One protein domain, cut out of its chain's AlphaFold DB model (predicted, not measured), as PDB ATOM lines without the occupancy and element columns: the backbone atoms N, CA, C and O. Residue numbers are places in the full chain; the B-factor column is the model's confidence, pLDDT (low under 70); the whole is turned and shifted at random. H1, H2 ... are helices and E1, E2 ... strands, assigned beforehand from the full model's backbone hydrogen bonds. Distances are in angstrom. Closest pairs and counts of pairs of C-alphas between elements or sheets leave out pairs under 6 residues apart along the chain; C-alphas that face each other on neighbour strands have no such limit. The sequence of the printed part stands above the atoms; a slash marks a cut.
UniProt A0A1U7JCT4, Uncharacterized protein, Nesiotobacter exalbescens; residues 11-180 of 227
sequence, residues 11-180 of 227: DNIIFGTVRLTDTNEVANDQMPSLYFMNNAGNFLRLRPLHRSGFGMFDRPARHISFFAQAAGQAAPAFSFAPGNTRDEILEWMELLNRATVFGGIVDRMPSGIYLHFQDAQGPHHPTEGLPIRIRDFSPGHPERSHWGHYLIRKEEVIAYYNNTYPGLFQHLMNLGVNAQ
ATOM      1  N   ASP A  11     205.125 153.581 103.594       95.88
ATOM      2  CA  ASP A  11     204.159 152.768 104.342       95.88
ATOM      3  C   ASP A  11     202.727 152.980 103.857       95.88
ATOM      4  O   ASP A  11     201.937 152.040 103.867       95.88
ATOM      5  N   ASN A  12     202.400 154.160 103.337       96.69
ATOM      6  CA  ASN A  12     201.069 154.454 102.820       96.69
ATOM      7  C   ASN A  12     200.847 153.911 101.402       96.69
ATOM      8  O   ASN A  12     199.711 153.931 100.938       96.69
ATOM      9  N   ILE A  13     201.879 153.419 100.703       96.50
ATOM     10  CA  ILE A  13     201.706 152.810  99.376       96.50
ATOM     11  C   ILE A  13     200.873 151.537  99.511       96.50
ATOM     12  O   ILE A  13     201.233 150.643 100.283       96.50
ATOM     13  N   ILE A  14     199.813 151.459  98.706       94.69
ATOM     14  CA  ILE A  14     198.946 150.284  98.586       94.69
ATOM     15  C   ILE A  14     199.328 149.475  97.341       94.69
ATOM     16  O   ILE A  14     199.579 148.279  97.432       94.69
ATOM     17  N   PHE A  15     199.422 150.133  96.183       94.06
ATOM     18  CA  PHE A  15     199.812 149.512  94.915       94.06
ATOM     19  C   PHE A  15     200.269 150.563  93.890       94.06
ATOM     20  O   PHE A  15     200.169 151.775  94.116       94.06
ATOM     21  N   GLY A  16     200.763 150.093  92.746       94.12
ATOM     22  CA  GLY A  16     201.033 150.904  91.565       94.12
ATOM     23  C   GLY A  16     200.118 150.555  90.391       94.12
ATOM     24  O   GLY A  16     199.461 149.518  90.380       94.12
ATOM     25  N   THR A  17     200.078 151.414  89.372       93.12
ATOM     26  CA  THR A  17     199.410 151.082  88.104       93.12
ATOM     27  C   THR A  17     200.191 151.545  86.897       93.12
ATOM     28  O   THR A  17     200.727 152.653  86.907       93.12
ATOM     29  N   VAL A  18     200.131 150.784  85.811       90.31
ATOM     30  CA  VAL A  18     200.730 151.159  84.525       90.31
ATOM     31  C   VAL A  18     199.742 150.962  83.385       90.31
ATOM     32  O   VAL A  18     198.806 150.171  83.495       90.31
ATOM     33  N   ARG A  19     199.918 151.696  82.287       87.31
ATOM     34  CA  ARG A  19     199.226 151.398  81.032       87.31
ATOM     35  C   ARG A  19     200.054 150.450  80.178       87.31
ATOM     36  O   ARG A  19     201.255 150.668  80.034       87.31
ATOM     37  N   LEU A  20     199.395 149.483  79.552       82.06
ATOM     38  CA  LEU A  20     200.021 148.603  78.570       82.06
ATOM     39  C   LEU A  20     199.659 148.998  77.135       82.06
ATOM     40  O   LEU A  20     198.619 149.629  76.907       82.06
ATOM     41  N   THR A  21     200.535 148.653  76.198       80.50
ATOM     42  CA  THR A  21     200.274 148.622  74.753       80.50
ATOM     43  C   THR A  21     199.426 147.398  74.389       80.50
ATOM     44  O   THR A  21     199.196 146.518  75.219       80.50
ATOM     45  N   ASP A  22     199.000 147.310  73.129       76.81
ATOM     46  CA  ASP A  22     198.286 146.135  72.607       76.81
ATOM     47  C   ASP A  22     199.177 144.877  72.557       76.81
ATOM     48  O   ASP A  22     198.673 143.761  72.485       76.81
ATOM     49  N   THR A  23     200.501 145.053  72.643       74.31
ATOM     50  CA  THR A  23     201.511 143.987  72.743       74.31
ATOM     51  C   THR A  23     201.850 143.612  74.189       74.31
ATOM     52  O   THR A  23     202.823 142.902  74.419       74.31
ATOM     53  N   ASN A  24     201.065 144.079  75.169       70.69
ATOM     54  CA  ASN A  24     201.315 143.902  76.602       70.69
ATOM     55  C   ASN A  24     202.662 144.474  77.076       70.69
ATOM     56  O   ASN A  24     203.211 144.014  78.065       70.69
ATOM     57  N   GLU A  25     203.200 145.502  76.426       76.06
ATOM     58  CA  GLU A  25     204.389 146.207  76.913       76.06
ATOM     59  C   GLU A  25     203.974 147.423  77.740       76.06
ATOM     60  O   GLU A  25     202.905 147.995  77.530       76.06
ATOM     61  N   VAL A  26     204.819 147.877  78.669       77.81
ATOM     62  CA  VAL A  26     204.589 149.168  79.337       77.81
ATOM     63  C   VAL A  26     204.584 150.256  78.274       77.81
ATOM     64  O   VAL A  26     205.584 150.438  77.587       77.81
ATOM     65  N   ALA A  27     203.472 150.985  78.136       82.12
ATOM     66  CA  ALA A  27     203.402 152.019  77.109       82.12
ATOM     67  C   ALA A  27     204.499 153.065  77.347       82.12
ATOM     68  O   ALA A  27     204.795 153.404  78.496       82.12
ATOM     69  N   ASN A  28     205.095 153.553  76.262       79.75
ATOM     70  CA  ASN A  28     206.177 154.529  76.323       79.75
ATOM     71  C   ASN A  28     205.743 155.820  77.037       79.75
ATOM     72  O   ASN A  28     204.553 156.107  77.190       79.75
ATOM     73  N   ASP A  29     206.735 156.598  77.474       82.19
ATOM     74  CA  ASP A  29     206.548 157.957  78.005       82.19
ATOM     75  C   ASP A  29     205.625 158.054  79.227       82.19
ATOM     76  O   ASP A  29     204.927 159.048  79.459       82.19
ATOM     77  N   GLN A  30     205.641 157.014  80.057       87.94
ATOM     78  CA  GLN A  30     205.005 157.026  81.364       87.94
ATOM     79  C   GLN A  30     205.894 156.350  82.407       87.94
ATOM     80  O   GLN A  30     206.790 155.566  82.096       87.94
ATOM     81  N   MET A  31     205.577 156.615  83.666       92.19
ATOM     82  CA  MET A  31     206.031 155.817  84.799       92.19
ATOM     83  C   MET A  31     204.801 155.276  85.538       92.19
ATOM     84  O   MET A  31     203.737 155.909  85.486       92.19
ATOM     85  N   PRO A  32     204.914 154.139  86.243       94.25
ATOM     86  CA  PRO A  32     203.823 153.625  87.057       94.25
ATOM     87  C   PRO A  32     203.287 154.681  88.031       94.25
ATOM     88  O   PRO A  32     204.033 155.274  88.807       94.25
ATOM     89  N   SER A  33     201.979 154.918  88.019       95.56
ATOM     90  CA  SER A  33     201.348 155.728  89.066       95.56
ATOM     91  C   SER A  33     201.436 154.994  90.406       95.56
ATOM     92  O   SER A  33     201.361 153.768  90.426       95.56
ATOM     93  N   LEU A  34     201.547 155.732  91.507       96.62
ATOM     94  CA  LEU A  34     201.574 155.208  92.873       96.62
ATOM     95  C   LEU A  34     200.287 155.612  93.599       96.62
ATOM     96  O   LEU A  34     199.857 156.764  93.494       96.62
ATOM     97  N   TYR A  35     199.676 154.674  94.317       95.75
ATOM     98  CA  TYR A  35     198.439 154.891  95.063       95.75
ATOM     99  C   TYR A  35     198.735 154.777  96.556       95.75
ATOM    100  O   TYR A  35     199.254 153.759  97.019       95.75
ATOM    101  N   PHE A  36     198.413 155.840  97.287       95.81
ATOM    102  CA  PHE A  36     198.656 155.975  98.715       95.81
ATOM    103  C   PHE A  36     197.339 156.062  99.466       95.81
ATOM    104  O   PHE A  36     196.421 156.764  99.032       95.81
ATOM    105  N   MET A  37     197.286 155.419 100.626       94.56
ATOM    106  CA  MET A  37     196.201 155.567 101.580       94.56
ATOM    107  C   MET A  37     196.760 155.553 102.999       94.56
ATOM    108  O   MET A  37     197.667 154.775 103.291       94.56
ATOM    109  N   ASN A  38     196.245 156.415 103.874       92.38
ATOM    110  CA  ASN A  38     196.564 156.378 105.304       92.38
ATOM    111  C   ASN A  38     195.458 155.661 106.098       92.38
ATOM    112  O   ASN A  38     194.407 155.317 105.561       92.38
ATOM    113  N   ASN A  39     195.668 155.487 107.403       90.31
ATOM    114  CA  ASN A  39     194.694 154.832 108.287       90.31
ATOM    115  C   ASN A  39     193.385 155.624 108.465       90.31
ATOM    116  O   ASN A  39     192.382 155.054 108.874       90.31
ATOM    117  N   ALA A  40     193.376 156.922 108.142       89.06
ATOM    118  CA  ALA A  40     192.164 157.745 108.142       89.06
ATOM    119  C   ALA A  40     191.336 157.592 106.850       89.06
ATOM    120  O   ALA A  40     190.292 158.222 106.712       89.06
ATOM    121  N   GLY A  41     191.810 156.790 105.891       87.56
ATOM    122  CA  GLY A  41     191.159 156.575 104.604       87.56
ATOM    123  C   GLY A  41     191.403 157.674 103.567       87.56
ATOM    124  O   GLY A  41     190.804 157.644 102.494       87.56
ATOM    125  N   ASN A  42     192.298 158.630 103.843       89.38
ATOM    126  CA  ASN A  42     192.678 159.646 102.862       89.38
ATOM    127  C   ASN A  42     193.452 158.990 101.728       89.38
ATOM    128  O   ASN A  42     194.368 158.209 101.987       89.38
ATOM    129  N   PHE A  43     193.118 159.352 100.493       91.25
ATOM    130  CA  PHE A  43     193.577 158.638  99.312       91.25
ATOM    131  C   PHE A  43     194.216 159.571  98.282       91.25
ATOM    132  O   PHE A  43     193.600 160.532  97.815       91.25
ATOM    133  N   LEU A  44     195.427 159.233  97.839       93.25
ATOM    134  CA  LEU A  44     196.181 160.019  96.867       93.25
ATOM    135  C   LEU A  44     196.726 159.136  95.750       93.25
ATOM    136  O   LEU A  44     197.360 158.114  95.992       93.25
ATOM    137  N   ARG A  45     196.547 159.588  94.509       94.38
ATOM    138  CA  ARG A  45     197.274 159.052  93.355       94.38
ATOM    139  C   ARG A  45     198.397 160.010  92.971       94.38
ATOM    140  O   ARG A  45     198.120 161.146  92.584       94.38
ATOM    141  N   LEU A  46     199.634 159.535  93.006       95.06
ATOM    142  CA  LEU A  46     200.794 160.207  92.429       95.06
ATOM    143  C   LEU A  46     201.035 159.661  91.021       95.06
ATOM    144  O   LEU A  46     201.066 158.448  90.807       95.06
ATOM    145  N   ARG A  47     201.208 160.551  90.050       94.31
ATOM    146  CA  ARG A  47     201.485 160.227  88.649       94.31
ATOM    147  C   ARG A  47     202.825 160.857  88.267       94.31
ATOM    148  O   ARG A  47     202.820 162.012  87.847       94.31
ATOM    149  N   PRO A  48     203.954 160.141  88.429       93.75
ATOM    150  CA  PRO A  48     205.275 160.738  88.236       93.75
ATOM    151  C   PRO A  48     205.533 161.188  86.798       93.75
ATOM    152  O   PRO A  48     206.002 162.299  86.597       93.75
ATOM    153  N   LEU A  49     205.145 160.387  85.800       92.56
ATOM    154  CA  LEU A  49     205.240 160.748  84.384       92.56
ATOM    155  C   LEU A  49     204.059 160.170  83.597       92.56
ATOM    156  O   LEU A  49     203.752 158.983  83.701       92.56
ATOM    157  N   HIS A  50     203.406 161.019  82.811       88.31
ATOM    158  CA  HIS A  50     202.316 160.686  81.892       88.31
ATOM    159  C   HIS A  50     202.266 161.754  80.795       88.31
ATOM    160  O   HIS A  50     202.748 162.866  81.008       88.31
ATOM    161  N   ARG A  51     201.570 161.505  79.678       84.12
ATOM    162  CA  ARG A  51     201.343 162.535  78.639       84.12
ATOM    163  C   ARG A  51     200.726 163.834  79.184       84.12
ATOM    164  O   ARG A  51     200.974 164.920  78.678       84.12
ATOM    165  N   SER A  52     199.940 163.729  80.253       84.75
ATOM    166  CA  SER A  52     199.322 164.874  80.946       84.75
ATOM    167  C   SER A  52     200.244 165.521  81.993       84.75
ATOM    168  O   SER A  52     199.819 166.412  82.712       84.75
ATOM    169  N   GLY A  53     201.490 165.062  82.108       87.06
ATOM    170  CA  GLY A  53     202.496 165.578  83.031       87.06
ATOM    171  C   GLY A  53     202.531 164.884  84.393       87.06
ATOM    172  O   GLY A  53     201.772 163.941  84.668       87.06
ATOM    173  N   PHE A  54     203.421 165.392  85.242       92.56
ATOM    174  CA  PHE A  54     203.503 165.069  86.663       92.56
ATOM    175  C   PHE A  54     202.227 165.544  87.375       92.56
ATOM    176  O   PHE A  54     201.690 166.604  87.057       92.56
ATOM    177  N   GLY A  55     201.711 164.781  88.338       92.44
ATOM    178  CA  GLY A  55     200.539 165.217  89.100       92.44
ATOM    179  C   GLY A  55     200.304 164.438  90.386       92.44
ATOM    180  O   GLY A  55     200.642 163.259  90.489       92.44
ATOM    181  N   MET A  56     199.680 165.104  91.354       92.81
ATOM    182  CA  MET A  56     199.249 164.537  92.634       92.81
ATOM    183  C   MET A  56     197.754 164.766  92.772       92.81
ATOM    184  O   MET A  56     197.321 165.910  92.750       92.81
ATOM    185  N   PHE A  57     196.960 163.711  92.913       91.25
ATOM    186  CA  PHE A  57     195.504 163.825  92.907       91.25
ATOM    187  C   PHE A  57     194.913 163.262  94.190       91.25
ATOM    188  O   PHE A  57     194.801 162.040  94.342       91.25
ATOM    189  N   ASP A  58     194.501 164.164  95.072       89.69
ATOM    190  CA  ASP A  58     193.722 163.845  96.261       89.69
ATOM    191  C   ASP A  58     192.238 163.857  95.886       89.69
ATOM    192  O   ASP A  58     191.694 164.879  95.454       89.69
ATOM    193  N   ARG A  59     191.599 162.691  95.985       83.88
ATOM    194  CA  ARG A  59     190.182 162.527  95.658       83.88
ATOM    195  C   ARG A  59     189.510 161.729  96.774       83.88
ATOM    196  O   ARG A  59     189.513 160.503  96.696       83.88
ATOM    197  N   PRO A  60     188.876 162.399  97.750       75.12
ATOM    198  CA  PRO A  60     188.185 161.731  98.855       75.12
ATOM    199  C   PRO A  60     187.063 160.793  98.389       75.12
ATOM    200  O   PRO A  60     186.799 159.775  99.011       75.12
ATOM    201  N   ALA A  61     186.424 161.113  97.258       79.62
ATOM    202  CA  ALA A  61     185.357 160.317  96.650       79.62
ATOM    203  C   ALA A  61     185.867 159.346  95.564       79.62
ATOM    204  O   ALA A  61     185.194 159.139  94.552       79.62
ATOM    205  N   ARG A  62     187.096 158.833  95.675       84.00
ATOM    206  CA  ARG A  62     187.655 157.935  94.656       84.00
ATOM    207  C   ARG A  62     187.085 156.529  94.806       84.00
ATOM    208  O   ARG A  62     187.069 155.974  95.897       84.00
ATOM    209  N   HIS A  63     186.657 155.965  93.686       86.62
ATOM    210  CA  HIS A  63     186.299 154.562  93.563       86.62
ATOM    211  C   HIS A  63     187.327 153.874  92.682       86.62
ATOM    212  O   HIS A  63     187.681 154.379  91.610       86.62
ATOM    213  N   ILE A  64     187.790 152.719  93.138       86.69
ATOM    214  CA  ILE A  64     188.719 151.889  92.386       86.69
ATOM    215  C   ILE A  64     188.164 150.480  92.363       86.69
ATOM    216  O   ILE A  64     187.900 149.876  93.399       86.69
ATOM    217  N   SER A  65     187.990 149.975  91.153       85.69
ATOM    218  CA  SER A  65     187.455 148.649  90.894       85.69
ATOM    219  C   SER A  65     188.484 147.823  90.133       85.69
ATOM    220  O   SER A  65     189.061 148.303  89.155       85.69
ATOM    221  N   PHE A  66     188.687 146.584  90.567       83.56
ATOM    222  CA  PHE A  66     189.609 145.623  89.972       83.56
ATOM    223  C   PHE A  66     188.847 144.583  89.164       83.56
ATOM    224  O   PHE A  66     187.829 144.056  89.614       83.56
ATOM    225  N   PHE A  67     189.355 144.262  87.981       79.00
ATOM    226  CA  PHE A  67     188.731 143.334  87.050       79.00
ATOM    227  C   PHE A  67     189.759 142.308  86.593       79.00
ATOM    228  O   PHE A  67     190.792 142.656  86.027       79.00
ATOM    229  N   ALA A  68     189.443 141.041  86.829       68.94
ATOM    230  CA  ALA A  68     190.282 139.895  86.500       68.94
ATOM    231  C   ALA A  68     190.119 139.391  85.056       68.94
ATOM    232  O   ALA A  68     190.660 138.356  84.688       68.94
ATOM    233  N   GLN A  69     189.320 140.081  84.242       64.12
ATOM    234  CA  GLN A  69     188.962 139.656  82.892       64.12
ATOM    235  C   GLN A  69     189.049 140.831  81.912       64.12
ATOM    236  O   GLN A  69     189.060 142.002  82.311       64.12
ATOM    237  N   ALA A  70     189.105 140.516  80.613       56.69
ATOM    238  CA  ALA A  70     189.092 141.507  79.542       56.69
ATOM    239  C   ALA A  70     187.892 142.468  79.680       56.69
ATOM    240  O   ALA A  70     186.797 142.071  80.083       56.69
ATOM    241  N   ALA A  71     188.103 143.755  79.371       51.41
ATOM    242  CA  ALA A  71     187.076 144.782  79.549       51.41
ATOM    243  C   ALA A  71     185.808 144.432  78.761       51.41
ATOM    244  O   ALA A  71     185.865 144.292  77.543       51.41
ATOM    245  N   GLY A  72     184.667 144.344  79.451       53.03
ATOM    246  CA  GLY A  72     183.375 144.282  78.772       53.03
ATOM    247  C   GLY A  72     182.223 143.611  79.510       53.03
ATOM    248  O   GLY A  72     181.101 144.030  79.257       53.03
ATOM    249  N   GLN A  73     182.429 142.608  80.383       51.75
ATOM    250  CA  GLN A  73     181.288 141.759  80.800       51.75
ATOM    251  C   GLN A  73     181.276 141.168  82.226       51.75
ATOM    252  O   GLN A  73     180.351 140.426  82.540       51.75
ATOM    253  N   ALA A  74     182.198 141.513  83.129       58.72
ATOM    254  CA  ALA A  74     182.183 140.972  84.496       58.72
ATOM    255  C   ALA A  74     181.998 142.056  85.568       58.72
ATOM    256  O   ALA A  74     182.491 143.180  85.432       58.72
ATOM    257  N   ALA A  75     181.305 141.696  86.654       66.88
ATOM    258  CA  ALA A  75     181.357 142.439  87.909       66.88
ATOM    259  C   ALA A  75     182.822 142.569  88.373       66.88
ATOM    260  O   ALA A  75     183.636 141.687  88.076       66.88
ATOM    261  N   PRO A  76     183.191 143.657  89.071       71.25
ATOM    262  CA  PRO A  76     184.538 143.778  89.605       71.25
ATOM    263  C   PRO A  76     184.831 142.619  90.563       71.25
ATOM    264  O   PRO A  76     183.985 142.267  91.382       71.25
ATOM    265  N   ALA A  77     186.043 142.068  90.488       73.44
ATOM    266  CA  ALA A  77     186.528 141.090  91.461       73.44
ATOM    267  C   ALA A  77     186.576 141.707  92.868       73.44
ATOM    268  O   ALA A  77     186.326 141.037  93.864       73.44
ATOM    269  N   PHE A  78     186.861 143.010  92.925       80.06
ATOM    270  CA  PHE A  78     186.796 143.821  94.130       80.06
ATOM    271  C   PHE A  78     186.635 145.288  93.773       80.06
ATOM    272  O   PHE A  78     187.046 145.740  92.702       80.06
ATOM    273  N   SER A  79     186.026 146.053  94.665       83.38
ATOM    274  CA  SER A  79     185.983 147.504  94.562       83.38
ATOM    275  C   SER A  79     186.148 148.102  95.936       83.38
ATOM    276  O   SER A  79     185.513 147.634  96.877       83.38
ATOM    277  N   PHE A  80     186.934 149.167  96.020       85.12
ATOM    278  CA  PHE A  80     186.915 150.041  97.176       85.12
ATOM    279  C   PHE A  80     186.290 151.388  96.832       85.12
ATOM    280  O   PHE A  80     186.385 151.898  95.708       85.12
ATOM    281  N   ALA A  81     185.620 151.933  97.833       83.81
ATOM    282  CA  ALA A  81     184.832 153.147  97.812       83.81
ATOM    283  C   ALA A  81     185.127 153.960  99.087       83.81
ATOM    284  O   ALA A  81     185.755 153.446 100.021       83.81
ATOM    285  N   PRO A  82     184.670 155.220  99.166       82.19
ATOM    286  CA  PRO A  82     184.733 155.985 100.403       82.19
ATOM    287  C   PRO A  82     184.126 155.193 101.566       82.19
ATOM    288  O   PRO A  82     183.000 154.707 101.466       82.19
ATOM    289  N   GLY A  83     184.886 155.063 102.654       84.50
ATOM    290  CA  GLY A  83     184.516 154.274 103.830       84.50
ATOM    291  C   GLY A  83     185.300 152.973 103.990       84.50
ATOM    292  O   GLY A  83     185.399 152.493 105.115       84.50
ATOM    293  N   ASN A  84     185.915 152.441 102.925       89.50
ATOM    294  CA  ASN A  84     186.854 151.333 103.083       89.50
ATOM    295  C   ASN A  84     188.097 151.769 103.859       89.50
ATOM    296  O   ASN A  84     188.590 152.889 103.690       89.50
ATOM    297  N   THR A  85     188.619 150.874 104.694       91.12
ATOM    298  CA  THR A  85     189.848 151.128 105.449       91.12
ATOM    299  C   THR A  85     191.077 150.697 104.653       91.12
ATOM    300  O   THR A  85     191.009 149.884 103.732       91.12
ATOM    301  N   ARG A  86     192.241 151.236 105.024       91.00
ATOM    302  CA  ARG A  86     193.520 150.809 104.447       91.00
ATOM    303  C   ARG A  86     193.760 149.310 104.651       91.00
ATOM    304  O   ARG A  86     194.218 148.647 103.726       91.00
ATOM    305  N   ASP A  87     193.445 148.795 105.835       91.62
ATOM    306  CA  ASP A  87     193.712 147.401 106.192       91.62
ATOM    307  C   ASP A  87     192.829 146.432 105.397       91.62
ATOM    308  O   ASP A  87     193.342 145.431 104.910       91.62
ATOM    309  N   GLU A  88     191.560 146.776 105.142       89.12
ATOM    310  CA  GLU A  88     190.678 146.001 104.250       89.12
ATOM    311  C   GLU A  88     191.264 145.870 102.836       89.12
ATOM    312  O   GLU A  88     191.242 144.797 102.230       89.12
ATOM    313  N   ILE A  89     191.805 146.966 102.293       88.94
ATOM    314  CA  ILE A  89     192.395 146.950 100.951       88.94
ATOM    315  C   ILE A  89     193.694 146.140 100.952       88.94
ATOM    316  O   ILE A  89     193.930 145.374 100.019       88.94
ATOM    317  N   LEU A  90     194.532 146.279 101.982       90.19
ATOM    318  CA  LEU A  90     195.770 145.504 102.102       90.19
ATOM    319  C   LEU A  90     195.504 144.008 102.289       90.19
ATOM    320  O   LEU A  90     196.207 143.201 101.687       90.19
ATOM    321  N   GLU A  91     194.481 143.632 103.056       87.25
ATOM    322  CA  GLU A  91     194.048 142.240 103.188       87.25
ATOM    323  C   GLU A  91     193.632 141.673 101.827       87.25
ATOM    324  O   GLU A  91     194.060 140.582 101.453       87.25
ATOM    325  N   TRP A  92     192.877 142.436 101.034       83.44
ATOM    326  CA  TRP A  92     192.500 142.003  99.691       83.44
ATOM    327  C   TRP A  92     193.701 141.889  98.738       83.44
ATOM    328  O   TRP A  92     193.813 140.912  97.993       83.44
ATOM    329  N   MET A  93     194.634 142.843  98.791       83.50
ATOM    330  CA  MET A  93     195.892 142.777  98.038       83.50
ATOM    331  C   MET A  93     196.730 141.550  98.430       83.50
ATOM    332  O   MET A  93     197.345 140.914  97.575       83.50
ATOM    333  N   GLU A  94     196.720 141.175  99.706       83.44
ATOM    334  CA  GLU A  94     197.393 139.977 100.201       83.44
ATOM    335  C   GLU A  94     196.677 138.683  99.774       83.44
ATOM    336  O   GLU A  94     197.324 137.694  99.422       83.44
ATOM    337  N   LEU A  95     195.343 138.678  99.721       75.38
ATOM    338  CA  LEU A  95     194.584 137.560  99.150       75.38
ATOM    339  C   LEU A  95     194.900 137.369  97.662       75.38
ATOM    340  O   LEU A  95     195.116 136.232  97.236       75.38
ATOM    341  N   LEU A  96     194.997 138.459  96.891       72.56
ATOM    342  CA  LEU A  96     195.460 138.402  95.504       72.56
ATOM    343  C   LEU A  96     196.857 137.781  95.401       72.56
ATOM    344  O   LEU A  96     197.061 136.909  94.557       72.56
ATOM    345  N   ASN A  97     197.790 138.183  96.274       68.69
ATOM    346  CA  ASN A  97     199.145 137.626  96.307       68.69
ATOM    347  C   ASN A  97     199.132 136.109  96.486       68.69
ATOM    348  O   ASN A  97     199.841 135.394  95.776       68.69
ATOM    349  N   ARG A  98     198.317 135.612  97.421       65.50
ATOM    350  CA  ARG A  98     198.229 134.179  97.726       65.50
ATOM    351  C   ARG A  98     197.541 133.394  96.620       65.50
ATOM    352  O   ARG A  98     198.008 132.309  96.289       65.50
ATOM    353  N   ALA A  99     196.479 133.938  96.027       57.09
ATOM    354  CA  ALA A  99     195.774 133.293  94.922       57.09
ATOM    355  C   ALA A  99     196.705 133.044  93.719       57.09
ATOM    356  O   ALA A  99     196.654 131.976  93.116       57.09
ATOM    357  N   THR A 100     197.634 133.965  93.441       51.28
ATOM    358  CA  THR A 100     198.648 133.801  92.384       51.28
ATOM    359  C   THR A 100     199.745 132.769  92.676       51.28
ATOM    360  O   THR A 100     200.460 132.380  91.761       51.28
ATOM    361  N   VAL A 101     199.895 132.279  93.913       43.59
ATOM    362  CA  VAL A 101     200.873 131.215  94.237       43.59
ATOM    363  C   VAL A 101     200.340 129.819  93.863       43.59
ATOM    364  O   VAL A 101     201.115 128.870  93.781       43.59
ATOM    365  N   PHE A 102     199.041 129.686  93.566       35.72
ATOM    366  CA  PHE A 102     198.394 128.399  93.282       35.72
ATOM    367  C   PHE A 102     198.133 128.095  91.794       35.72
ATOM    368  O   PHE A 102     197.603 127.029  91.490       35.72
ATOM    369  N   GLY A 103     198.559 128.953  90.861       34.59
ATOM    370  CA  GLY A 103     198.448 128.723  89.414       34.59
ATOM    371  C   GLY A 103     199.622 129.364  88.678       34.59
ATOM    372  O   GLY A 103     199.913 130.536  88.881       34.59
ATOM    373  N   GLY A 104     200.357 128.568  87.902       37.22
ATOM    374  CA  GLY A 104     201.655 128.934  87.336       37.22
ATOM    375  C   GLY A 104     201.645 130.041  86.273       37.22
ATOM    376  O   GLY A 104     200.654 130.280  85.594       37.22
ATOM    377  N   ILE A 105     202.852 130.594  86.097       40.41
ATOM    378  CA  ILE A 105     203.329 131.630  85.160       40.41
ATOM    379  C   ILE A 105     203.024 133.076  85.587       40.41
ATOM    380  O   ILE A 105     202.040 133.697  85.202       40.41
ATOM    381  N   VAL A 106     203.973 133.642  86.341       44.38
ATOM    382  CA  VAL A 106     204.165 135.091  86.466       44.38
ATOM    383  C   VAL A 106     205.122 135.498  85.346       44.38
ATOM    384  O   VAL A 106     206.339 135.408  85.514       44.38
ATOM    385  N   ASP A 107     204.604 135.877  84.179       45.34
ATOM    386  CA  ASP A 107     205.489 136.328  83.106       45.34
ATOM    387  C   ASP A 107     206.111 137.676  83.479       45.34
ATOM    388  O   ASP A 107     205.439 138.668  83.775       45.34
ATOM    389  N   ARG A 108     207.443 137.690  83.510       46.28
ATOM    390  CA  ARG A 108     208.235 138.893  83.732       46.28
ATOM    391  C   ARG A 108     208.207 139.689  82.436       46.28
ATOM    392  O   ARG A 108     208.808 139.268  81.449       46.28
ATOM    393  N   MET A 109     207.551 140.846  82.429       48.81
ATOM    394  CA  MET A 109     207.614 141.708  81.252       48.81
ATOM    395  C   MET A 109     209.065 142.156  81.004       48.81
ATOM    396  O   MET A 109     209.832 142.272  81.968       48.81
ATOM    397  N   PRO A 110     209.459 142.483  79.757       42.22
ATOM    398  CA  PRO A 110     210.800 142.993  79.449       42.22
ATOM    399  C   PRO A 110     211.209 144.210  80.297       42.22
ATOM    400  O   PRO A 110     212.388 144.441  80.543       42.22
ATOM    401  N   SER A 111     210.226 144.964  80.803       45.28
ATOM    402  CA  SER A 111     210.408 146.091  81.725       45.28
ATOM    403  C   SER A 111     210.785 145.698  83.163       45.28
ATOM    404  O   SER A 111     211.017 146.576  83.991       45.28
ATOM    405  N   GLY A 112     210.810 144.404  83.493       45.16
ATOM    406  CA  GLY A 112     211.018 143.896  84.849       45.16
ATOM    407  C   GLY A 112     209.807 144.044  85.777       45.16
ATOM    408  O   GLY A 112     209.931 143.731  86.958       45.16
ATOM    409  N   ILE A 113     208.659 144.504  85.260       45.69
ATOM    410  CA  ILE A 113     207.387 144.571  85.988       45.69
ATOM    411  C   ILE A 113     206.669 143.232  85.850       45.69
ATOM    412  O   ILE A 113     206.506 142.712  84.747       45.69
ATOM    413  N   TYR A 114     206.209 142.706  86.976       50.47
ATOM    414  CA  TYR A 114     205.271 141.598  87.014       50.47
ATOM    415  C   TYR A 114     203.852 142.173  87.070       50.47
ATOM    416  O   TYR A 114     203.601 143.173  87.742       50.47
ATOM    417  N   LEU A 115     202.936 141.573  86.318       54.28
ATOM    418  CA  LEU A 115     201.516 141.904  86.359       54.28
ATOM    419  C   LEU A 115     200.761 140.695  86.897       54.28
ATOM    420  O   LEU A 115     201.106 139.558  86.588       54.28
ATOM    421  N   HIS A 116     199.736 140.934  87.711       53.25
ATOM    422  CA  HIS A 116     198.924 139.845  88.247       53.25
ATOM    423  C   HIS A 116     198.003 139.279  87.193       53.25
ATOM    424  O   HIS A 116     197.155 140.002  86.679       53.25
ATOM    425  N   PHE A 117     198.109 137.979  86.988       50.38
ATOM    426  CA  PHE A 117     197.285 137.206  86.087       50.38
ATOM    427  C   PHE A 117     196.396 136.283  86.928       50.38
ATOM    428  O   PHE A 117     196.911 135.471  87.694       50.38
ATOM    429  N   GLN A 118     195.070 136.443  86.863       41.09
ATOM    430  CA  GLN A 118     194.158 135.518  87.543       41.09
ATOM    431  C   GLN A 118     193.786 134.375  86.591       41.09
ATOM    432  O   GLN A 118     193.160 134.612  85.560       41.09
ATOM    433  N   ASP A 119     194.137 133.146  86.967       42.09
ATOM    434  CA  ASP A 119     193.418 131.928  86.581       42.09
ATOM    435  C   ASP A 119     192.369 131.665  87.667       42.09
ATOM    436  O   ASP A 119     192.647 131.750  88.865       42.09
ATOM    437  N   ALA A 120     191.142 131.401  87.240       44.19
ATOM    438  CA  ALA A 120     190.090 130.958  88.126       44.19
ATOM    439  C   ALA A 120     189.263 129.837  87.494       44.19
ATOM    440  O   ALA A 120     188.047 129.987  87.492       44.19
ATOM    441  N   GLN A 121     189.840 128.743  86.972       38.03
ATOM    442  CA  GLN A 121     189.060 127.518  86.719       38.03
ATOM    443  C   GLN A 121     189.797 126.202  87.010       38.03
ATOM    444  O   GLN A 121     190.941 125.975  86.638       38.03
ATOM    445  N   GLY A 122     189.049 125.287  87.647       40.44
ATOM    446  CA  GLY A 122     189.300 123.846  87.619       40.44
ATOM    447  C   GLY A 122     189.295 123.277  86.188       40.44
ATOM    448  O   GLY A 122     189.356 124.023  85.218       40.44
ATOM    449  N   PRO A 123     189.248 121.948  86.019       34.19
ATOM    450  CA  PRO A 123     190.016 121.229  85.008       34.19
ATOM    451  C   PRO A 123     189.486 121.400  83.578       34.19
ATOM    452  O   PRO A 123     188.974 120.439  83.033       34.19
ATOM    453  N   HIS A 124     189.643 122.564  82.944       32.69
ATOM    454  CA  HIS A 124     189.538 122.744  81.496       32.69
ATOM    455  C   HIS A 124     190.318 123.996  81.034       32.69
ATOM    456  O   HIS A 124     189.813 125.109  81.067       32.69
ATOM    457  N   HIS A 125     191.510 123.730  80.487       30.98
ATOM    458  CA  HIS A 125     192.312 124.538  79.551       30.98
ATOM    459  C   HIS A 125     193.230 125.665  80.080       30.98
ATOM    460  O   HIS A 125     192.839 126.454  80.930       30.98
ATOM    461  N   PRO A 126     194.459 125.777  79.520       34.25
ATOM    462  CA  PRO A 126     195.403 126.839  79.839       34.25
ATOM    463  C   PRO A 126     194.989 128.114  79.100       34.25
ATOM    464  O   PRO A 126     195.284 128.284  77.918       34.25
ATOM    465  N   THR A 127     194.289 129.017  79.777       38.78
ATOM    466  CA  THR A 127     194.298 130.428  79.386       38.78
ATOM    467  C   THR A 127     195.344 131.119  80.237       38.78
ATOM    468  O   THR A 127     195.166 131.238  81.447       38.78
ATOM    469  N   GLU A 128     196.439 131.527  79.595       48.81
ATOM    470  CA  GLU A 128     197.407 132.499  80.106       48.81
ATOM    471  C   GLU A 128     196.637 133.585  80.866       48.81
ATOM    472  O   GLU A 128     195.733 134.212  80.301       48.81
ATOM    473  N   GLY A 129     196.877 133.716  82.174       56.81
ATOM    474  CA  GLY A 129     196.027 134.574  82.988       56.81
ATOM    475  C   GLY A 129     196.081 136.016  82.471       56.81
ATOM    476  O   GLY A 129     197.040 136.427  81.823       56.81
ATOM    477  N   LEU A 130     195.016 136.785  82.697       62.34
ATOM    478  CA  LEU A 130     194.883 138.147  82.167       62.34
ATOM    479  C   LEU A 130     195.234 139.189  83.231       62.34
ATOM    480  O   LEU A 130     194.894 138.995  84.401       62.34
ATOM    481  N   PRO A 131     195.926 140.282  82.856       73.38
ATOM    482  CA  PRO A 131     196.443 141.212  83.837       73.38
ATOM    483  C   PRO A 131     195.278 141.941  84.511       73.38
ATOM    484  O   PRO A 131     194.360 142.395  83.820       73.38
ATOM    485  N   ILE A 132     195.300 142.072  85.842       80.19
ATOM    486  CA  ILE A 132     194.210 142.724  86.588       80.19
ATOM    487  C   ILE A 132     194.077 144.178  86.124       80.19
ATOM    488  O   ILE A 132     194.965 145.010  86.338       80.19
ATOM    489  N   ARG A 133     192.936 144.490  85.508       84.75
ATOM    490  CA  ARG A 133     192.583 145.840  85.064       84.75
ATOM    491  C   ARG A 133     192.012 146.640  86.217       84.75
ATOM    492  O   ARG A 133     191.245 146.127  87.028       84.75
ATOM    493  N   ILE A 134     192.338 147.922  86.241       86.12
ATOM    494  CA  ILE A 134     191.828 148.873  87.219       86.12
ATOM    495  C   ILE A 134     190.967 149.913  86.524       86.12
ATOM    496  O   ILE A 134     191.356 150.517  85.520       86.12
ATOM    497  N   ARG A 135     189.810 150.161  87.127       85.50
ATOM    498  CA  ARG A 135     188.941 151.287  86.822       85.50
ATOM    499  C   ARG A 135     189.007 152.276  87.982       85.50
ATOM    500  O   ARG A 135     188.490 151.993  89.056       85.50
ATOM    501  N   ASP A 136     189.634 153.424  87.747       85.88
ATOM    502  CA  ASP A 136     189.761 154.547  88.688       85.88
ATOM    503  C   ASP A 136     188.810 155.669  88.253       85.88
ATOM    504  O   ASP A 136     188.936 156.204  87.144       85.88
ATOM    505  N   PHE A 137     187.829 156.005  89.091       83.00
ATOM    506  CA  PHE A 137     186.850 157.044  88.782       83.00
ATOM    507  C   PHE A 137     186.330 157.753  90.038       83.00
ATOM    508  O   PHE A 137     186.573 157.352  91.174       83.00
ATOM    509  N   SER A 138     185.610 158.851  89.822       79.44
ATOM    510  CA  SER A 138     184.851 159.541  90.866       79.44
ATOM    511  C   SER A 138     183.363 159.437  90.516       79.44
ATOM    512  O   SER A 138     183.035 159.672  89.352       79.44
ATOM    513  N   PRO A 139     182.454 159.116  91.456       74.44
ATOM    514  CA  PRO A 139     181.034 158.901  91.161       74.44
ATOM    515  C   PRO A 139     180.342 160.083  90.484       74.44
ATOM    516  O   PRO A 139     179.458 159.877  89.664       74.44
ATOM    517  N   GLY A 140     180.769 161.315  90.785       76.31
ATOM    518  CA  GLY A 140     180.259 162.525  90.132       76.31
ATOM    519  C   GLY A 140     180.790 162.764  88.712       76.31
ATOM    520  O   GLY A 140     180.336 163.695  88.058       76.31
ATOM    521  N   HIS A 141     181.745 161.952  88.248       74.69
ATOM    522  CA  HIS A 141     182.385 162.061  86.935       74.69
ATOM    523  C   HIS A 141     182.607 160.683  86.278       74.69
ATOM    524  O   HIS A 141     183.755 160.317  85.975       74.69
ATOM    525  N   PRO A 142     181.551 159.868  86.078       72.81
ATOM    526  CA  PRO A 142     181.683 158.538  85.486       72.81
ATOM    527  C   PRO A 142     182.224 158.585  84.049       72.81
ATOM    528  O   PRO A 142     182.862 157.629  83.614       72.81
ATOM    529  N   GLU A 143     182.053 159.699  83.334       75.75
ATOM    530  CA  GLU A 143     182.604 159.947  81.996       75.75
ATOM    531  C   GLU A 143     184.139 159.990  81.970       75.75
ATOM    532  O   GLU A 143     184.753 159.776  80.927       75.75
ATOM    533  N   ARG A 144     184.778 160.236  83.121       73.81
ATOM    534  CA  ARG A 144     186.246 160.231  83.258       73.81
ATOM    535  C   ARG A 144     186.807 158.844  83.573       73.81
ATOM    536  O   ARG A 144     188.026 158.680  83.683       73.81
ATOM    537  N   SER A 145     185.929 157.854  83.722       75.75
ATOM    538  CA  SER A 145     186.306 156.459  83.885       75.75
ATOM    539  C   SER A 145     187.051 155.955  82.651       75.75
ATOM    540  O   SER A 145     186.545 156.037  81.536       75.75
ATOM    541  N   HIS A 146     188.207 155.333  82.854       72.75
ATOM    542  CA  HIS A 146     188.982 154.716  81.779       72.75
ATOM    543  C   HIS A 146     189.533 153.352  82.203       72.75
ATOM    544  O   HIS A 146     189.790 153.107  83.377       72.75
ATOM    545  N   TRP A 147     189.715 152.477  81.212       75.25
ATOM    546  CA  TRP A 147     190.128 151.072  81.357       75.25
ATOM    547  C   TRP A 147     191.607 150.832  81.028       75.25
ATOM    548  O   TRP A 147     192.023 149.710  80.761       75.25
ATOM    549  N   GLY A 148     192.399 151.902  80.983       74.38
ATOM    550  CA  GLY A 148     193.767 151.871  80.466       74.38
ATOM    551  C   GLY A 148     194.838 151.499  81.486       74.38
ATOM    552  O   GLY A 148     196.011 151.693  81.186       74.38
ATOM    553  N   HIS A 149     194.475 151.048  82.688       87.06
ATOM    554  CA  HIS A 149     195.426 150.808  83.769       87.06
ATOM    555  C   HIS A 149     195.370 149.369  84.262       87.06
ATOM    556  O   HIS A 149     194.296 148.790  84.400       87.06
ATOM    557  N   TYR A 150     196.546 148.835  84.562       88.56
ATOM    558  CA  TYR A 150     196.757 147.504  85.104       88.56
ATOM    559  C   TYR A 150     197.456 147.607  86.453       88.56
ATOM    560  O   TYR A 150     198.279 148.506  86.657       88.56
ATOM    561  N   LEU A 151     197.094 146.709  87.364       89.25
ATOM    562  CA  LEU A 151     197.645 146.628  88.711       89.25
ATOM    563  C   LEU A 151     199.118 146.192  88.686       89.25
ATOM    564  O   LEU A 151     199.473 145.241  87.994       89.25
ATOM    565  N   ILE A 152     199.939 146.861  89.493       89.38
ATOM    566  CA  ILE A 152     201.299 146.457  89.865       89.38
ATOM    567  C   ILE A 152     201.371 146.418  91.394       89.38
ATOM    568  O   ILE A 152     200.870 147.343  92.047       89.38
ATOM    569  N   ARG A 153     202.014 145.409  91.991       87.62
ATOM    570  CA  ARG A 153     202.181 145.372  93.452       87.62
ATOM    571  C   ARG A 153     203.056 146.493  93.956       87.62
ATOM    572  O   ARG A 153     203.895 147.038  93.239       87.62
ATOM    573  N   LYS A 154     202.907 146.774  95.247       92.25
ATOM    574  CA  LYS A 154     203.792 147.671  95.982       92.25
ATOM    575  C   LYS A 154     205.264 147.295  95.793       92.25
ATOM    576  O   LYS A 154     206.070 148.145  95.429       92.25
ATOM    577  N   GLU A 155     205.620 146.035  95.997       89.62
ATOM    578  CA  GLU A 155     207.013 145.578  95.962       89.62
ATOM    579  C   GLU A 155     207.593 145.701  94.548       89.62
ATOM    580  O   GLU A 155     208.728 146.135  94.362       89.62
ATOM    581  N   GLU A 156     206.784 145.388  93.539       88.56
ATOM    582  CA  GLU A 156     207.170 145.425  92.128       88.56
ATOM    583  C   GLU A 156     207.299 146.844  91.601       88.56
ATOM    584  O   GLU A 156     208.229 147.135  90.851       88.56
ATOM    585  N   VAL A 157     206.395 147.747  91.993       91.44
ATOM    586  CA  VAL A 157     206.491 149.145  91.578       91.44
ATOM    587  C   VAL A 157     207.702 149.811  92.229       91.44
ATOM    588  O   VAL A 157     208.413 150.559  91.560       91.44
ATOM    589  N   ILE A 158     208.005 149.482  93.490       94.06
ATOM    590  CA  ILE A 158     209.230 149.930  94.165       94.06
ATOM    591  C   ILE A 158     210.464 149.376  93.443       94.06
ATOM    592  O   ILE A 158     211.374 150.137  93.110       94.06
ATOM    593  N   ALA A 159     210.487 148.072  93.145       90.44
ATOM    594  CA  ALA A 159     211.586 147.443  92.418       90.44
ATOM    595  C   ALA A 159     211.779 148.055  91.023       90.44
ATOM    596  O   ALA A 159     212.914 148.313  90.626       90.44
ATOM    597  N   TYR A 160     210.693 148.345  90.301       91.12
ATOM    598  CA  TYR A 160     210.744 149.039  89.017       91.12
ATOM    599  C   TYR A 160     211.434 150.394  89.149       91.12
ATOM    600  O   TYR A 160     212.392 150.661  88.428       91.12
ATOM    601  N   TYR A 161     211.008 151.239  90.093       93.75
ATOM    602  CA  TYR A 161     211.652 152.538  90.274       93.75
ATOM    603  C   TYR A 161     213.128 152.398  90.644       93.75
ATOM    604  O   TYR A 161     213.958 153.056  90.029       93.75
ATOM    605  N   ASN A 162     213.471 151.510  91.576       93.12
ATOM    606  CA  ASN A 162     214.857 151.336  92.011       93.12
ATOM    607  C   ASN A 162     215.773 150.806  90.898       93.12
ATOM    608  O   ASN A 162     216.923 151.231  90.807       93.12
ATOM    609  N   ASN A 163     215.266 149.916  90.041       89.69
ATOM    610  CA  ASN A 163     216.050 149.303  88.969       89.69
ATOM    611  C   ASN A 163     216.098 150.164  87.699       89.69
ATOM    612  O   ASN A 163     217.120 150.203  87.022       89.69
ATOM    613  N   THR A 164     214.996 150.833  87.347       89.00
ATOM    614  CA  THR A 164     214.887 151.631  86.113       89.00
ATOM    615  C   THR A 164     215.319 153.082  86.318       89.00
ATOM    616  O   THR A 164     215.868 153.689  85.400       89.00
ATOM    617  N   TYR A 165     215.099 153.642  87.508       91.19
ATOM    618  CA  TYR A 165     215.419 155.029  87.849       91.19
ATOM    619  C   TYR A 165     216.072 155.117  89.239       91.19
ATOM    620  O   TYR A 165     215.428 155.572  90.194       91.19
ATOM    621  N   PRO A 166     217.341 154.691  89.385       92.81
ATOM    622  CA  PRO A 166     218.021 154.687  90.676       92.81
ATOM    623  C   PRO A 166     217.901 156.033  91.407       92.81
ATOM    624  O   PRO A 166     218.188 157.085  90.840       92.81
ATOM    625  N   GLY A 167     217.434 155.998  92.658       93.81
ATOM    626  CA  GLY A 167     217.213 157.181  93.503       93.81
ATOM    627  C   GLY A 167     215.859 157.886  93.320       93.81
ATOM    628  O   GLY A 167     215.373 158.511  94.263       93.81
ATOM    629  N   LEU A 168     215.185 157.727  92.174       94.12
ATOM    630  CA  LEU A 168     213.937 158.445  91.876       94.12
ATOM    631  C   LEU A 168     212.816 158.117  92.870       94.12
ATOM    632  O   LEU A 168     212.051 159.002  93.247       94.12
ATOM    633  N   PHE A 169     212.729 156.864  93.329       96.25
ATOM    634  CA  PHE A 169     211.738 156.468  94.332       96.25
ATOM    635  C   PHE A 169     211.871 157.283  95.626       96.25
ATOM    636  O   PHE A 169     210.874 157.791  96.138       96.25
ATOM    637  N   GLN A 170     213.100 157.465  96.120       95.62
ATOM    638  CA  GLN A 170     213.363 158.245  97.329       95.62
ATOM    639  C   GLN A 170     212.992 159.719  97.131       95.62
ATOM    640  O   GLN A 170     212.332 160.301  97.989       95.62
ATOM    641  N   HIS A 171     213.330 160.304  95.978       93.50
ATOM    642  CA  HIS A 171     212.933 161.675  95.645       93.50
ATOM    643  C   HIS A 171     211.408 161.853  95.607       93.50
ATOM    644  O   HIS A 171     210.887 162.864  96.076       93.50
ATOM    645  N   LEU A 172     210.663 160.853  95.119       94.19
ATOM    646  CA  LEU A 172     209.200 160.872  95.193       94.19
ATOM    647  C   LEU A 172     208.701 160.819  96.644       94.19
ATOM    648  O   LEU A 172     207.733 161.504  96.957       94.19
ATOM    649  N   MET A 173     209.341 160.050  97.533       95.69
ATOM    650  CA  MET A 173     208.965 160.011  98.955       95.69
ATOM    651  C   MET A 173     209.271 161.327  99.681       95.69
ATOM    652  O   MET A 173     208.518 161.719 100.572       95.69
ATOM    653  N   ASN A 174     210.305 162.061  99.261       92.56
ATOM    654  CA  ASN A 174     210.652 163.359  99.846       92.56
ATOM    655  C   ASN A 174     209.536 164.411  99.685       92.56
ATOM    656  O   ASN A 174     209.455 165.334 100.493       92.56
ATOM    657  N   LEU A 175     208.604 164.239  98.735       90.69
ATOM    658  CA  LEU A 175     207.381 165.057  98.625       90.69
ATOM    659  C   LEU A 175     206.499 165.020  99.887       90.69
ATOM    660  O   LEU A 175     205.697 165.934 100.116       90.69
ATOM    661  N   GLY A 176     206.611 163.954 100.682       91.75
ATOM    662  CA  GLY A 176     205.881 163.800 101.935       91.75
ATOM    663  C   GLY A 176     206.507 164.493 103.133       91.75
ATOM    664  O   GLY A 176     205.831 164.649 104.149       91.75
ATOM    665  N   VAL A 177     207.762 164.933 103.020       90.50
ATOM    666  CA  VAL A 177     208.547 165.449 104.151       90.50
ATOM    667  C   VAL A 177     209.019 166.883 103.904       90.50
ATOM    668  O   VAL A 177     208.957 167.711 104.811       90.50
ATOM    669  N   ASN A 178     209.418 167.210 102.672       85.38
ATOM    670  CA  ASN A 178     210.041 168.488 102.332       85.38
ATOM    671  C   ASN A 178     209.026 169.479 101.735       85.38
ATOM    672  O   ASN A 178     208.136 169.107 100.965       85.38
ATOM    673  N   ALA A 179     209.160 170.760 102.104       68.88
ATOM    674  CA  ALA A 179     208.283 171.842 101.651       68.88
ATOM    675  C   ALA A 179     208.579 172.268 100.198       68.88
ATOM    676  O   ALA A 179     209.733 172.360  99.778       68.88
ATOM    677  N   GLN A 180     207.511 172.528  99.435       65.62
ATOM    678  CA  GLN A 180     207.509 172.397  97.980       65.62
ATOM    679  C   GLN A 180     207.650 173.683  97.172       65.62
ATOM    680  O   GLN A 180     206.657 174.268  96.731       65.62
TER     681      GLN A 180
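This is residues 11 to 180 of the 227 residues of an uncharacterized protein of Nesiotobacter exalbescens (UniProt A0A1U7JCT4). What does the model look like? One antiparallel sheet of eight strands, strongly twisted and curled like part of a barrel, has H1 packed on one face and H2 on the other, where H2 stands up from the sheet over E1. After H2 the chain turns back into H3, which touches H2 at a steep tilt, the free tail of residues 173 to 180 sticks out at one end of the longest axis, and the unnamed stretch 100 to 132 reaches to the other end. What is it made of? The printed part has 170 residues with E1 to E6, H1, E7, E8, H2 and H3 along the chain, a mixed class with under half of the residues in named elements, and the sheet's order is E4, E3, E2, E1, E8, E7, E5, E6. It is compact, with a radius of gyration of the C-alphas of 16.0 A, yet elongated, spanning 56 by 36 by 29 A.

Where are the first strands? E1 is residues 13 to 18, from C-alpha 13 at (201.706, 152.810, 99.376), 15.0 A long; E2 is 33 to 37, E3 is 43 to 47, E4 is 54 to 58, E5 is 63 to 67 and E6 is 78 to 80. What follows? H1 is residues 86 to 99, 20.1 A; E7 is 133 to 138, 16.8 A; E8 is 141 to 153, 26.7 A. H2 is residues 154 to 164, 15.4 A, and H3 is 168 to 174, ending at C-alpha 174 at (210.652, 163.359, 99.846).

How do the strands pair? E1 to E4 form a meander, each strand the antiparallel neighbour of the one before. Within hydrogen-bond range, each at 2.8 A, are N 33 and O 17 of E2 and E1, N 34 and O 46 of E2 and E3, N 47 and O 55 of E3 and E4, N 16 and O 152 of E1 and E8, N 134 and O 149 of E7 and E8, N 67 and O 133 of E5 and E7, and N 66 and O 78 of E5 and E6. E8 bends by 80 degrees at residue 144, and its pairing is staggered: residues 141 to 150 with E7, 150 to 153 with E1. Where are the helices? H1 and H2 are on opposite faces in three layers, helices on both sides of the sheet: H1, 7.0 A high and over none of the strands, has C-alpha 90 6.7 A from C-alpha 14 of E1, their closest, while H2, 10.0 A high, stands up at 50 degrees, with C-alphas 154 and 15 of E1 closest at 4.5 A. E6, H1 and E7 make a split strand-helix-strand unit, two strands running the same way with E5 between them, and its crossover is right-handed. H3, not on the sheet, touches H2 at a steep tilt of 59 degrees, opposite ways, with C-alphas 161 and 169 closest at 5.6 A, and in H1, H2 and H3 every O i to N i+4 pair is within hydrogen-bond range.

How large is it? The two C-alphas farthest apart, those of Pro 123 and Ala 179, are 56.3 A apart. Are there cuts or long links? The printed part has no cut, and the long links are E1 to E2, 14 residues, and H1 to E7, 33 residues. Where is confidence low? The mean pLDDT of the printed part is 77.0, and residues 68 to 75, 97 to 130 and 179 to 180 are under 70.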